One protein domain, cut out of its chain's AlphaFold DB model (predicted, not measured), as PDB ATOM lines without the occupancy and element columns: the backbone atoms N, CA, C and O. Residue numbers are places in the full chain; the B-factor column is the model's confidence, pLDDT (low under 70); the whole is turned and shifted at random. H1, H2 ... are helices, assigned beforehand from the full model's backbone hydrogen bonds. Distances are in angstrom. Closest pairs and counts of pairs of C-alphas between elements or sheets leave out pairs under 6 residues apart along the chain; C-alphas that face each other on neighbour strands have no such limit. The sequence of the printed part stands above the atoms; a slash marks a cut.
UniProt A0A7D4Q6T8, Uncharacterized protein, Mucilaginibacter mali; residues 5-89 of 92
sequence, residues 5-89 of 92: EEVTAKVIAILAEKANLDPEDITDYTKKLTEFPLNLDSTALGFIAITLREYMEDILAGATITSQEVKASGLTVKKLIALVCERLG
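What this domain is: This is residues 5 to 89 of the 92 residues of an uncharacterized protein of Mucilaginibacter mali (UniProt A0A7D4Q6T8). Look for a core triangle of three helices, H1, H3 and H5, each packed on the other two, with shorter H2 on H1 and H4 across H3. The 85 printed residues include five named helices, H1 to H5 in chain order, and no named strand: the class is all helix. The whole is compact, radius of gyration of the C-alphas 11.7 A, spanning 33 by 27 by 20 A.

How they stand to each other: Start at H1, residues 5 to 19; its residues 12 to 16 alone touch H2, residues 23 to 31, closest at C-alphas 16 and 23, 5.2 A. H3, residues 42 to 59, touches H1 with residues 44 to 52 alone, at a shallow tilt of 30 degrees, opposite ways, closest at C-alphas 44 and 18, 5.9 A. Residues 45 to 49 alone of H3 touch H4, residues 67 to 72, about perpendicular at 78 degrees, closest at C-alphas 49 and 67, 5.3 A. H5, residues 77 to 88, touches residues 7 to 12 alone of H1, closest at C-alphas 81 and 8, 5.9 A. In the five helices, each O i to N i+4 pair is within hydrogen-bond range.

Where its parts are: Find C-alpha 5 at (-25.752, -27.229, -43.447); H1 runs 20.4 A from there. H3 runs 26.0 A, and H5 16.5 A to C-alpha 88 at (-31.059, -15.266, -44.513).

The domain as a whole: The printed part has no cut and no long link. Look for pLDDT under 70 at residues 27 to 39 and 73 to 74.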
ATOM      1  N   GLU A   5     -25.664 -26.014 -44.259       84.50
ATOM      2  CA  GLU A   5     -25.752 -27.229 -43.447       84.50
ATOM      3  C   GLU A   5     -26.456 -26.962 -42.111       84.50
ATOM      4  O   GLU A   5     -27.346 -27.722 -41.735       84.50
ATOM      5  N   GLU A   6     -26.144 -25.849 -41.437       85.94
ATOM      6  CA  GLU A   6     -26.820 -25.442 -40.197       85.94
ATOM      7  C   GLU A   6     -28.299 -25.122 -40.426       85.94
ATOM      8  O   GLU A   6     -29.160 -25.592 -39.679       85.94
ATOM      9  N   VAL A   7     -28.612 -24.369 -41.488       86.12
ATOM     10  CA  VAL A   7     -30.002 -24.068 -41.860       86.12
ATOM     11  C   VAL A   7     -30.752 -25.357 -42.192       86.12
ATOM     12  O   VAL A   7     -31.859 -25.565 -41.703       86.12
ATOM     13  N   THR A   8     -30.138 -26.256 -42.962       85.62
ATOM     14  CA  THR A   8     -30.715 -27.552 -43.338       85.62
ATOM     15  C   THR A   8     -31.008 -28.397 -42.106       85.62
ATOM     16  O   THR A   8     -32.146 -28.824 -41.920       85.62
ATOM     17  N   ALA A   9     -30.024 -28.589 -41.227       85.88
ATOM     18  CA  ALA A   9     -30.191 -29.362 -40.002       85.88
ATOM     19  C   ALA A   9     -31.295 -28.777 -39.112       85.88
ATOM     20  O   ALA A   9     -32.120 -29.519 -38.574       85.88
ATOM     21  N   LYS A  10     -31.364 -27.445 -39.000       87.81
ATOM     22  CA  LYS A  10     -32.388 -26.776 -38.195       87.81
ATOM     23  C   LYS A  10     -33.785 -26.927 -38.788       87.81
ATOM     24  O   LYS A  10     -34.717 -27.247 -38.053       87.81
ATOM     25  N   VAL A  11     -33.936 -26.737 -40.100       85.69
ATOM     26  CA  VAL A  11     -35.216 -26.929 -40.798       85.69
ATOM     27  C   VAL A  11     -35.680 -28.378 -40.660       85.69
ATOM     28  O   VAL A  11     -36.835 -28.602 -40.311       85.69
ATOM     29  N   ILE A  12     -34.792 -29.359 -40.853       85.94
ATOM     30  CA  ILE A  12     -35.116 -30.784 -40.684       85.94
ATOM     31  C   ILE A  12     -35.560 -31.079 -39.250       85.94
ATOM     32  O   ILE A  12     -36.584 -31.727 -39.066       85.94
ATOM     33  N   ALA A  13     -34.856 -30.562 -38.240       86.81
ATOM     34  CA  ALA A  13     -35.235 -30.748 -36.840       86.81
ATOM     35  C   ALA A  13     -36.619 -30.154 -36.523       86.81
ATOM     36  O   ALA A  13     -37.430 -30.795 -35.857       86.81
ATOM     37  N   ILE A  14     -36.920 -28.955 -37.037       86.81
ATOM     38  CA  ILE A  14     -38.233 -28.313 -36.861       86.81
ATOM     39  C   ILE A  14     -39.328 -29.134 -37.545       86.81
ATOM     40  O   ILE A  14     -40.398 -29.335 -36.974       86.81
ATOM     41  N   LEU A  15     -39.071 -29.616 -38.761       83.31
ATOM     42  CA  LEU A  15     -40.013 -30.460 -39.489       83.31
ATOM     43  C   LEU A  15     -40.244 -31.784 -38.763       83.31
ATOM     44  O   LEU A  15     -41.393 -32.167 -38.589       83.31
ATOM     45  N   ALA A  16     -39.192 -32.440 -38.280       83.81
ATOM     46  CA  ALA A  16     -39.306 -33.668 -37.507       83.81
ATOM     47  C   ALA A  16     -40.171 -33.475 -36.252       83.81
ATOM     48  O   ALA A  16     -41.133 -34.211 -36.033       83.81
ATOM     49  N   GLU A  17     -39.900 -32.418 -35.481       85.75
ATOM     50  CA  GLU A  17     -40.622 -32.128 -34.241       85.75
ATOM     51  C   GLU A  17     -42.084 -31.723 -34.486       85.75
ATOM     52  O   GLU A  17     -42.988 -32.186 -33.791       85.75
ATOM     53  N   LYS A  18     -42.341 -30.838 -35.459       82.88
ATOM     54  CA  LYS A  18     -43.674 -30.240 -35.661       82.88
ATOM     55  C   LYS A  18     -44.569 -31.024 -36.612       82.88
ATOM     56  O   LYS A  18     -45.787 -30.904 -36.515       82.88
ATOM     57  N   ALA A  19     -43.987 -31.795 -37.524       75.38
ATOM     58  CA  ALA A  19     -44.718 -32.658 -38.447       75.38
ATOM     59  C   ALA A  19     -44.758 -34.121 -37.985       75.38
ATOM     60  O   ALA A  19     -45.355 -34.945 -38.673       75.38
ATOM     61  N   ASN A  20     -44.143 -34.438 -36.836       74.44
ATOM     62  CA  ASN A  20     -44.017 -35.798 -36.313       74.44
ATOM     63  C   ASN A  20     -43.407 -36.759 -37.351       74.44
ATOM     64  O   ASN A  20     -43.902 -37.864 -37.578       74.44
ATOM     65  N   LEU A  21     -42.366 -36.275 -38.027       74.75
ATOM     66  CA  LEU A  21     -41.615 -37.000 -39.044       74.75
ATOM     67  C   LEU A  21     -40.282 -37.452 -38.455       74.75
ATOM     68  O   LEU A  21     -39.707 -36.757 -37.618       74.75
ATOM     69  N   ASP A  22     -39.763 -38.582 -38.919       77.75
ATOM     70  CA  ASP A  22     -38.429 -39.007 -38.515       77.75
ATOM     71  C   ASP A  22     -37.370 -38.147 -39.241       77.75
ATOM     72  O   ASP A  22     -37.415 -38.012 -40.473       77.75
ATOM     73  N   PRO A  23     -36.429 -37.508 -38.523       74.75
ATOM     74  CA  PRO A  23     -35.389 -36.702 -39.153       74.75
ATOM     75  C   PRO A  23     -34.455 -37.532 -40.045       74.75
ATOM     76  O   PRO A  23     -33.917 -36.981 -41.014       74.75
ATOM     77  N   GLU A  24     -34.264 -38.829 -39.761       74.81
ATOM     78  CA  GLU A  24     -33.472 -39.719 -40.618       74.81
ATOM     79  C   GLU A  24     -34.169 -39.950 -41.960       74.81
ATOM     80  O   GLU A  24     -33.524 -39.815 -43.004       74.81
ATOM     81  N   ASP A  25     -35.489 -40.166 -41.950       71.38
ATOM     82  CA  ASP A  25     -36.288 -40.259 -43.174       71.38
ATOM     83  C   ASP A  25     -36.188 -38.950 -43.969       71.38
ATOM     84  O   ASP A  25     -35.842 -38.945 -45.147       71.38
ATOM     85  N   ILE A  26     -36.377 -37.795 -43.332       70.31
ATOM     86  CA  ILE A  26     -36.278 -36.507 -44.037       70.31
ATOM     87  C   ILE A  26     -34.894 -36.320 -44.690       70.31
ATOM     88  O   ILE A  26     -34.803 -35.879 -45.844       70.31
ATOM     89  N   THR A  27     -33.823 -36.662 -43.965       69.81
ATOM     90  CA  THR A  27     -32.426 -36.508 -44.405       69.81
ATOM     91  C   THR A  27     -32.085 -37.451 -45.555       69.81
ATOM     92  O   THR A  27     -31.422 -37.052 -46.516       69.81
ATOM     93  N   ASP A  28     -32.539 -38.700 -45.492       67.69
ATOM     94  CA  ASP A  28     -32.288 -39.696 -46.532       67.69
ATOM     95  C   ASP A  28     -32.991 -39.313 -47.846       67.69
ATOM     96  O   ASP A  28     -32.389 -39.381 -48.921       67.69
ATOM     97  N   TYR A  29     -34.210 -38.770 -47.770       60.53
ATOM     98  CA  TYR A  29     -34.933 -38.261 -48.940       60.53
ATOM     99  C   TYR A  29     -34.315 -36.984 -49.524       60.53
ATOM    100  O   TYR A  29     -34.217 -36.850 -50.748       60.53
ATOM    101  N   THR A  30     -33.826 -36.065 -48.679       62.25
ATOM    102  CA  THR A  30     -33.088 -34.886 -49.172       62.25
ATOM    103  C   THR A  30     -31.776 -35.283 -49.852       62.25
ATOM    104  O   THR A  30     -31.439 -34.707 -50.889       62.25
ATOM    105  N   LYS A  31     -31.073 -36.306 -49.343       63.50
ATOM    106  CA  LYS A  31     -29.864 -36.873 -49.972       63.50
ATOM    107  C   LYS A  31     -30.157 -37.620 -51.273       63.50
ATOM    108  O   LYS A  31     -29.365 -37.546 -52.208       63.50
ATOM    109  N   LYS A  32     -31.303 -38.299 -51.368       57.69
ATOM    110  CA  LYS A  32     -31.743 -39.036 -52.566       57.69
ATOM    111  C   LYS A  32     -32.356 -38.150 -53.657       57.69
ATOM    112  O   LYS A  32     -32.902 -38.684 -54.622       57.69
ATOM    113  N   LEU A  33     -32.274 -36.817 -53.533       53.94
ATOM    114  CA  LEU A  33     -32.819 -35.834 -54.489       53.94
ATOM    115  C   LEU A  33     -34.315 -36.021 -54.794       53.94
ATOM    116  O   LEU A  33     -34.827 -35.478 -55.774       53.94
ATOM    117  N   THR A  34     -35.024 -36.772 -53.959       57.28
ATOM    118  CA  THR A  34     -36.452 -37.009 -54.111       57.28
ATOM    119  C   THR A  34     -37.167 -35.905 -53.347       57.28
ATOM    120  O   THR A  34     -36.879 -35.654 -52.178       57.28
ATOM    121  N   GLU A  35     -38.057 -35.175 -54.017       62.03
ATOM    122  CA  GLU A  35     -38.874 -34.160 -53.357       62.03
ATOM    123  C   GLU A  35     -39.723 -34.847 -52.278       62.03
ATOM    124  O   GLU A  35     -40.654 -35.570 -52.613       62.03
ATOM    125  N   PHE A  36     -39.385 -34.666 -50.995       64.94
ATOM    126  CA  PHE A  36     -40.199 -35.170 -49.888       64.94
ATOM    127  C   PHE A  36     -41.424 -34.261 -49.733       64.94
ATOM    128  O   PHE A  36     -41.242 -33.100 -49.336       64.94
ATOM    129  N   PRO A  37     -42.644 -34.727 -50.067       66.19
ATOM    130  CA  PRO A  37     -43.839 -33.922 -49.910       66.19
ATOM    131  C   PRO A  37     -44.171 -33.811 -48.423       66.19
ATOM    132  O   PRO A  37     -44.472 -34.783 -47.736       66.19
ATOM    133  N   LEU A  38     -44.126 -32.586 -47.928       68.75
ATOM    134  CA  LEU A  38     -44.572 -32.205 -46.605       68.75
ATOM    135  C   LEU A  38     -46.104 -32.167 -46.610       68.75
ATOM    136  O   LEU A  38     -46.717 -31.136 -46.881       68.75
ATOM    137  N   ASN A  39     -46.732 -33.306 -46.312       68.81
ATOM    138  CA  ASN A  39     -48.161 -33.367 -45.994       68.81
ATOM    139  C   ASN A  39     -48.389 -32.770 -44.600       68.81
ATOM    140  O   ASN A  39     -48.532 -33.478 -43.609       68.81
ATOM    141  N   LEU A  40     -48.349 -31.442 -44.536       70.44
ATOM    142  CA  LEU A  40     -48.534 -30.682 -43.312       70.44
ATOM    143  C   LEU A  40     -49.972 -30.194 -43.221       70.44
ATOM    144  O   LEU A  40     -50.458 -29.484 -44.108       70.44
ATOM    145  N   ASP A  41     -50.618 -30.493 -42.103       77.31
ATOM    146  CA  ASP A  41     -51.872 -29.846 -41.747       77.31
ATOM    147  C   ASP A  41     -51.660 -28.341 -41.523       77.31
ATOM    148  O   ASP A  41     -50.577 -27.884 -41.142       77.31
ATOM    149  N   SER A  42     -52.720 -27.545 -41.702       77.06
ATOM    150  CA  SER A  42     -52.688 -26.082 -41.518       77.06
ATOM    151  C   SER A  42     -52.108 -25.655 -40.162       77.06
ATOM    152  O   SER A  42     -51.447 -24.621 -40.067       77.06
ATOM    153  N   THR A  43     -52.321 -26.465 -39.123       82.44
ATOM    154  CA  THR A  43     -51.767 -26.263 -37.779       82.44
ATOM    155  C   THR A  43     -50.249 -26.445 -37.756       82.44
ATOM    156  O   THR A  43     -49.537 -25.563 -37.279       82.44
ATOM    157  N   ALA A  44     -49.738 -27.549 -38.314       80.75
ATOM    158  CA  ALA A  44     -48.304 -27.820 -38.392       80.75
ATOM    159  C   ALA A  44     -47.582 -26.755 -39.233       80.75
ATOM    160  O   ALA A  44     -46.541 -26.249 -38.820       80.75
ATOM    161  N   LEU A  45     -48.182 -26.328 -40.352       82.75
ATOM    162  CA  LEU A  45     -47.691 -25.207 -41.164       82.75
ATOM    163  C   LEU A  45     -47.558 -23.908 -40.366       82.75
ATOM    164  O   LEU A  45     -46.563 -23.197 -40.512       82.75
ATOM    165  N   GLY A  46     -48.552 -23.593 -39.532       83.44
ATOM    166  CA  GLY A  46     -48.514 -22.427 -38.652       83.44
ATOM    167  C   GLY A  46     -47.346 -22.493 -37.671       83.44
ATOM    168  O   GLY A  46     -46.569 -21.543 -37.586       83.44
ATOM    169  N   PHE A  47     -47.179 -23.629 -36.988       86.50
ATOM    170  CA  PHE A  47     -46.078 -23.830 -36.044       86.50
ATOM    171  C   PHE A  47     -44.708 -23.762 -36.716       86.50
ATOM    172  O   PHE A  47     -43.836 -23.046 -36.233       86.50
ATOM    173  N   ILE A  48     -44.532 -24.435 -37.855       86.56
ATOM    174  CA  ILE A  48     -43.276 -24.409 -38.615       86.56
ATOM    175  C   ILE A  48     -42.941 -22.977 -39.040       86.56
ATOM    176  O   ILE A  48     -41.813 -22.535 -38.848       86.56
ATOM    177  N   ALA A  49     -43.910 -22.224 -39.569       85.94
ATOM    178  CA  ALA A  49     -43.678 -20.844 -39.992       85.94
ATOM    179  C   ALA A  49     -43.279 -19.926 -38.824       85.94
ATOM    180  O   ALA A  49     -42.411 -19.073 -38.999       85.94
ATOM    181  N   ILE A  50     -43.882 -20.103 -37.643       89.19
ATOM    182  CA  ILE A  50     -43.526 -19.344 -36.436       89.19
ATOM    183  C   ILE A  50     -42.104 -19.693 -35.992       89.19
ATOM    184  O   ILE A  50     -41.278 -18.796 -35.872       89.19
ATOM    185  N   THR A  51     -41.786 -20.979 -35.830       89.19
ATOM    186  CA  THR A  51     -40.461 -21.403 -35.352       89.19
ATOM    187  C   THR A  51     -39.347 -21.044 -36.338       89.19
ATOM    188  O   THR A  51     -38.255 -20.657 -35.928       89.19
ATOM    189  N   LEU A  52     -39.610 -21.117 -37.649       88.00
ATOM    190  CA  LEU A  52     -38.664 -20.642 -38.659       88.00
ATOM    191  C   LEU A  52     -38.477 -19.128 -38.592       88.00
ATOM    192  O   LEU A  52     -37.352 -18.663 -38.731       88.00
ATOM    193  N   ARG A  53     -39.546 -18.359 -38.359       89.56
ATOM    194  CA  ARG A  53     -39.441 -16.910 -38.162       89.56
ATOM    195  C   ARG A  53     -38.581 -16.573 -36.951       89.56
ATOM    196  O   ARG A  53     -37.660 -15.788 -37.102       89.56
ATOM    197  N   GLU A  54     -38.831 -17.207 -35.810       89.50
ATOM    198  CA  GLU A  54     -38.039 -17.007 -34.590       89.50
ATOM    199  C   GLU A  54     -36.555 -17.319 -34.825       89.50
ATOM    200  O   GLU A  54     -35.690 -16.523 -34.472       89.50
ATOM    201  N   TYR A  55     -36.257 -18.441 -35.490       88.81
ATOM    202  CA  TYR A  55     -34.887 -18.799 -35.864       88.81
ATOM    203  C   TYR A  55     -34.243 -17.752 -36.781       88.81
ATOM    204  O   TYR A  55     -33.086 -17.386 -36.595       88.81
ATOM    205  N   MET A  56     -34.978 -17.262 -37.779       86.81
ATOM    206  CA  MET A  56     -34.442 -16.275 -38.708       86.81
ATOM    207  C   MET A  56     -34.241 -14.904 -38.064       86.81
ATOM    208  O   MET A  56     -33.238 -14.265 -38.366       86.81
ATOM    209  N   GLU A  57     -35.149 -14.460 -37.193       88.25
ATOM    210  CA  GLU A  57     -35.021 -13.187 -36.474       88.25
ATOM    211  C   GLU A  57     -33.814 -13.177 -35.528       88.25
ATOM    212  O   GLU A  57     -33.164 -12.140 -35.402       88.25
ATOM    213  N   ASP A  58     -33.475 -14.322 -34.921       87.56
ATOM    214  CA  ASP A  58     -32.272 -14.484 -34.088       87.56
ATOM    215  C   ASP A  58     -30.974 -14.288 -34.895       87.56
ATOM    216  O   ASP A  58     -29.996 -13.719 -34.412       87.56
ATOM    217  N   ILE A  59     -30.982 -14.700 -36.164       86.38
ATOM    218  CA  ILE A  59     -29.821 -14.616 -37.058       86.38
ATOM    219  C   ILE A  59     -29.726 -13.264 -37.766       86.38
ATOM    220  O   ILE A  59     -28.639 -12.691 -37.888       86.38
ATOM    221  N   LEU A  60     -30.842 -12.801 -38.322       83.56
ATOM    222  CA  LEU A  60     -30.936 -11.607 -39.145       83.56
ATOM    223  C   LEU A  60     -32.191 -10.837 -38.740       83.56
ATOM    224  O   LEU A  60     -33.308 -11.165 -39.142       83.56
ATOM    225  N   ALA A  61     -31.991  -9.771 -37.968       80.69
ATOM    226  CA  ALA A  61     -33.075  -8.906 -37.527       80.69
ATOM    227  C   ALA A  61     -33.882  -8.379 -38.732       80.69
ATOM    228  O   ALA A  61     -33.334  -7.735 -39.629       80.69
ATOM    229  N   GLY A  62     -35.188  -8.660 -38.743       78.56
ATOM    230  CA  GLY A  62     -36.105  -8.305 -39.832       78.56
ATOM    231  C   GLY A  62     -36.337  -9.406 -40.874       78.56
ATOM    232  O   GLY A  62     -37.201  -9.238 -41.739       78.56
ATOM    233  N   ALA A  63     -35.631 -10.538 -40.797       84.69
ATOM    234  CA  ALA A  63     -35.933 -11.700 -41.624       84.69
ATOM    235  C   ALA A  63     -37.269 -12.323 -41.197       84.69
ATOM    236  O   ALA A  63     -37.496 -12.634 -40.031       84.69
ATOM    237  N   THR A  64     -38.177 -12.511 -42.154       83.81
ATOM    238  CA  THR A  64     -39.516 -13.040 -41.884       83.81
ATOM    239  C   THR A  64     -39.988 -13.985 -42.979       83.81
ATOM    240  O   THR A  64     -39.581 -13.896 -44.142       83.81
ATOM    241  N   ILE A  65     -40.867 -14.899 -42.578       85.25
ATOM    242  CA  ILE A  65     -41.552 -15.861 -43.434       85.25
ATOM    243  C   ILE A  65     -42.996 -15.999 -42.959       85.25
ATOM    244  O   ILE A  65     -43.303 -15.948 -41.760       85.25
ATOM    245  N   THR A  66     -43.905 -16.156 -43.908       84.00
ATOM    246  CA  THR A  66     -45.327 -16.390 -43.664       84.00
ATOM    247  C   THR A  66     -45.704 -17.829 -43.992       84.00
ATOM    248  O   THR A  66     -45.087 -18.491 -44.824       84.00
ATOM    249  N   SER A  67     -46.777 -18.323 -43.375       79.69
ATOM    250  CA  SER A  67     -47.322 -19.650 -43.684       79.69
ATOM    251  C   SER A  67     -47.781 -19.776 -45.143       79.69
ATOM    252  O   SER A  67     -47.723 -20.867 -45.707       79.69
ATOM    253  N   GLN A  68     -48.191 -18.671 -45.781       81.69
ATOM    254  CA  GLN A  68     -48.483 -18.641 -47.215       81.69
ATOM    255  C   GLN A  68     -47.232 -18.871 -48.062       81.69
ATOM    256  O   GLN A  68     -47.304 -19.643 -49.012       81.69
ATOM    257  N   GLU A  69     -46.095 -18.269 -47.713       82.44
ATOM    258  CA  GLU A  69     -44.824 -18.483 -48.422       82.44
ATOM    259  C   GLU A  69     -44.312 -19.913 -48.235       82.44
ATOM    260  O   GLU A  69     -43.923 -20.560 -49.206       82.44
ATOM    261  N   VAL A  70     -44.415 -20.456 -47.016       80.00
ATOM    262  CA  VAL A  70     -44.115 -21.874 -46.746       80.00
ATOM    263  C   VAL A  70     -44.997 -22.781 -47.608       80.00
ATOM    264  O   VAL A  70     -44.497 -23.712 -48.237       80.00
ATOM    265  N   LYS A  71     -46.298 -22.489 -47.717       80.19
ATOM    266  CA  LYS A  71     -47.226 -23.255 -48.563       80.19
ATOM    267  C   LYS A  71     -46.929 -23.096 -50.060       80.19
ATOM    268  O   LYS A  71     -46.996 -24.071 -50.804       80.19
ATOM    269  N   ALA A  72     -46.582 -21.887 -50.500       76.38
ATOM    270  CA  ALA A  72     -46.246 -21.572 -51.888       76.38
ATOM    271  C   ALA A  72     -44.910 -22.184 -52.331       76.38
ATOM    272  O   ALA A  72     -44.735 -22.453 -53.516       76.38
ATOM    273  N   SER A  73     -44.009 -22.496 -51.391       69.06
ATOM    274  CA  SER A  73     -42.761 -23.223 -51.660       69.06
ATOM    275  C   SER A  73     -42.980 -24.655 -52.170       69.06
ATOM    276  O   SER A  73     -42.025 -25.387 -52.385       69.06
ATOM    277  N   GLY A  74     -44.221 -25.096 -52.391       62.00
ATOM    278  CA  GLY A  74     -44.525 -26.413 -52.948       62.00
ATOM    279  C   GLY A  74     -44.489 -27.537 -51.918       62.00
ATOM    280  O   GLY A  74     -44.617 -28.691 -52.312       62.00
ATOM    281  N   LEU A  75     -44.353 -27.201 -50.627       72.06
ATOM    282  CA  LEU A  75     -44.352 -28.147 -49.512       72.06
ATOM    283  C   LEU A  75     -43.273 -29.225 -49.667       72.06
ATOM    284  O   LEU A  75     -43.537 -30.398 -49.446       72.06
ATOM    285  N   THR A  76     -42.053 -28.862 -50.057       78.62
ATOM    286  CA  THR A  76     -40.930 -29.808 -50.020       78.62
ATOM    287  C   THR A  76     -39.831 -29.285 -49.121       78.62
ATOM    288  O   THR A  76     -39.567 -28.084 -49.068       78.62
ATOM    289  N   VAL A  77     -39.168 -30.203 -48.416       79.00
ATOM    290  CA  VAL A  77     -38.080 -29.887 -47.475       79.00
ATOM    291  C   VAL A  77     -37.006 -29.040 -48.163       79.00
ATOM    292  O   VAL A  77     -36.590 -28.010 -47.645       79.00
ATOM    293  N   LYS A  78     -36.624 -29.416 -49.390       80.38
ATOM    294  CA  LYS A  78     -35.614 -28.712 -50.190       80.38
ATOM    295  C   LYS A  78     -36.015 -27.272 -50.523       80.38
ATOM    296  O   LYS A  78     -35.194 -26.370 -50.386       80.38
ATOM    297  N   LYS A  79     -37.258 -27.044 -50.959       82.44
ATOM    298  CA  LYS A  79     -37.737 -25.695 -51.301       82.44
ATOM    299  C   LYS A  79     -37.905 -24.824 -50.059       82.44
ATOM    300  O   LYS A  79     -37.631 -23.631 -50.125       82.44
ATOM    301  N   LEU A  80     -38.274 -25.422 -48.927       83.88
ATOM    302  CA  LEU A  80     -38.331 -24.718 -47.651       83.88
ATOM    303  C   LEU A  80     -36.939 -24.278 -47.183       83.88
ATOM    304  O   LEU A  80     -36.769 -23.125 -46.803       83.88
ATOM    305  N   ILE A  81     -35.936 -25.159 -47.271       85.56
ATOM    306  CA  ILE A  81     -34.539 -24.813 -46.967       85.56
ATOM    307  C   ILE A  81     -34.062 -23.687 -47.884       85.56
ATOM    308  O   ILE A  81     -33.541 -22.695 -47.390       85.56
ATOM    309  N   ALA A  82     -34.290 -23.802 -49.196       84.88
ATOM    310  CA  ALA A  82     -33.894 -22.773 -50.156       84.88
ATOM    311  C   ALA A  82     -34.535 -21.411 -49.838       84.88
ATOM    312  O   ALA A  82     -33.844 -20.397 -49.843       84.88
ATOM    313  N   LEU A  83     -35.825 -21.393 -49.488       86.69
ATOM    314  CA  LEU A  83     -36.536 -20.178 -49.093       86.69
ATOM    315  C   LEU A  83     -35.949 -19.554 -47.817       86.69
ATOM    316  O   LEU A  83     -35.765 -18.342 -47.756       86.69
ATOM    317  N   VAL A  84     -35.634 -20.364 -46.804       86.94
ATOM    318  CA  VAL A  84     -35.021 -19.877 -45.557       86.94
ATOM    319  C   VAL A  84     -33.599 -19.367 -45.812       86.94
ATOM    320  O   VAL A  84     -33.247 -18.292 -45.334       86.94
ATOM    321  N   CYS A  85     -32.800 -20.083 -46.606       87.12
ATOM    322  CA  CYS A  85     -31.470 -19.637 -47.019       87.12
ATOM    323  C   CYS A  85     -31.534 -18.299 -47.768       87.12
ATOM    324  O   CYS A  85     -30.793 -17.384 -47.419       87.12
ATOM    325  N   GLU A  86     -32.461 -18.141 -48.718       86.62
ATOM    326  CA  GLU A  86     -32.667 -16.886 -49.453       86.62
ATOM    327  C   GLU A  86     -33.003 -15.728 -48.503       86.62
ATOM    328  O   GLU A  86     -32.405 -14.655 -48.593       86.62
ATOM    329  N   ARG A  87     -33.898 -15.955 -47.532       86.19
ATOM    330  CA  ARG A  87     -34.282 -14.942 -46.532       86.19
ATOM    331  C   ARG A  87     -33.150 -14.552 -45.597       86.19
ATOM    332  O   ARG A  87     -33.106 -13.413 -45.142       86.19
ATOM    333  N   LEU A  88     -32.245 -15.484 -45.329       85.31
ATOM    334  CA  LEU A  88     -31.059 -15.266 -44.513       85.31
ATOM    335  C   LEU A  88     -29.854 -14.764 -45.320       85.31
ATOM    336  O   LEU A  88     -28.817 -14.482 -44.723       85.31
ATOM    337  N   GLY A  89     -29.963 -14.654 -46.651       82.12
ATOM    338  CA  GLY A  89     -28.858 -14.285 -47.541       82.12
ATOM    339  C   GLY A  89     -27.755 -15.348 -47.639       82.12
ATOM    340  O   GLY A  89     -26.616 -15.024 -47.973       82.12
TER     341      GLY A  89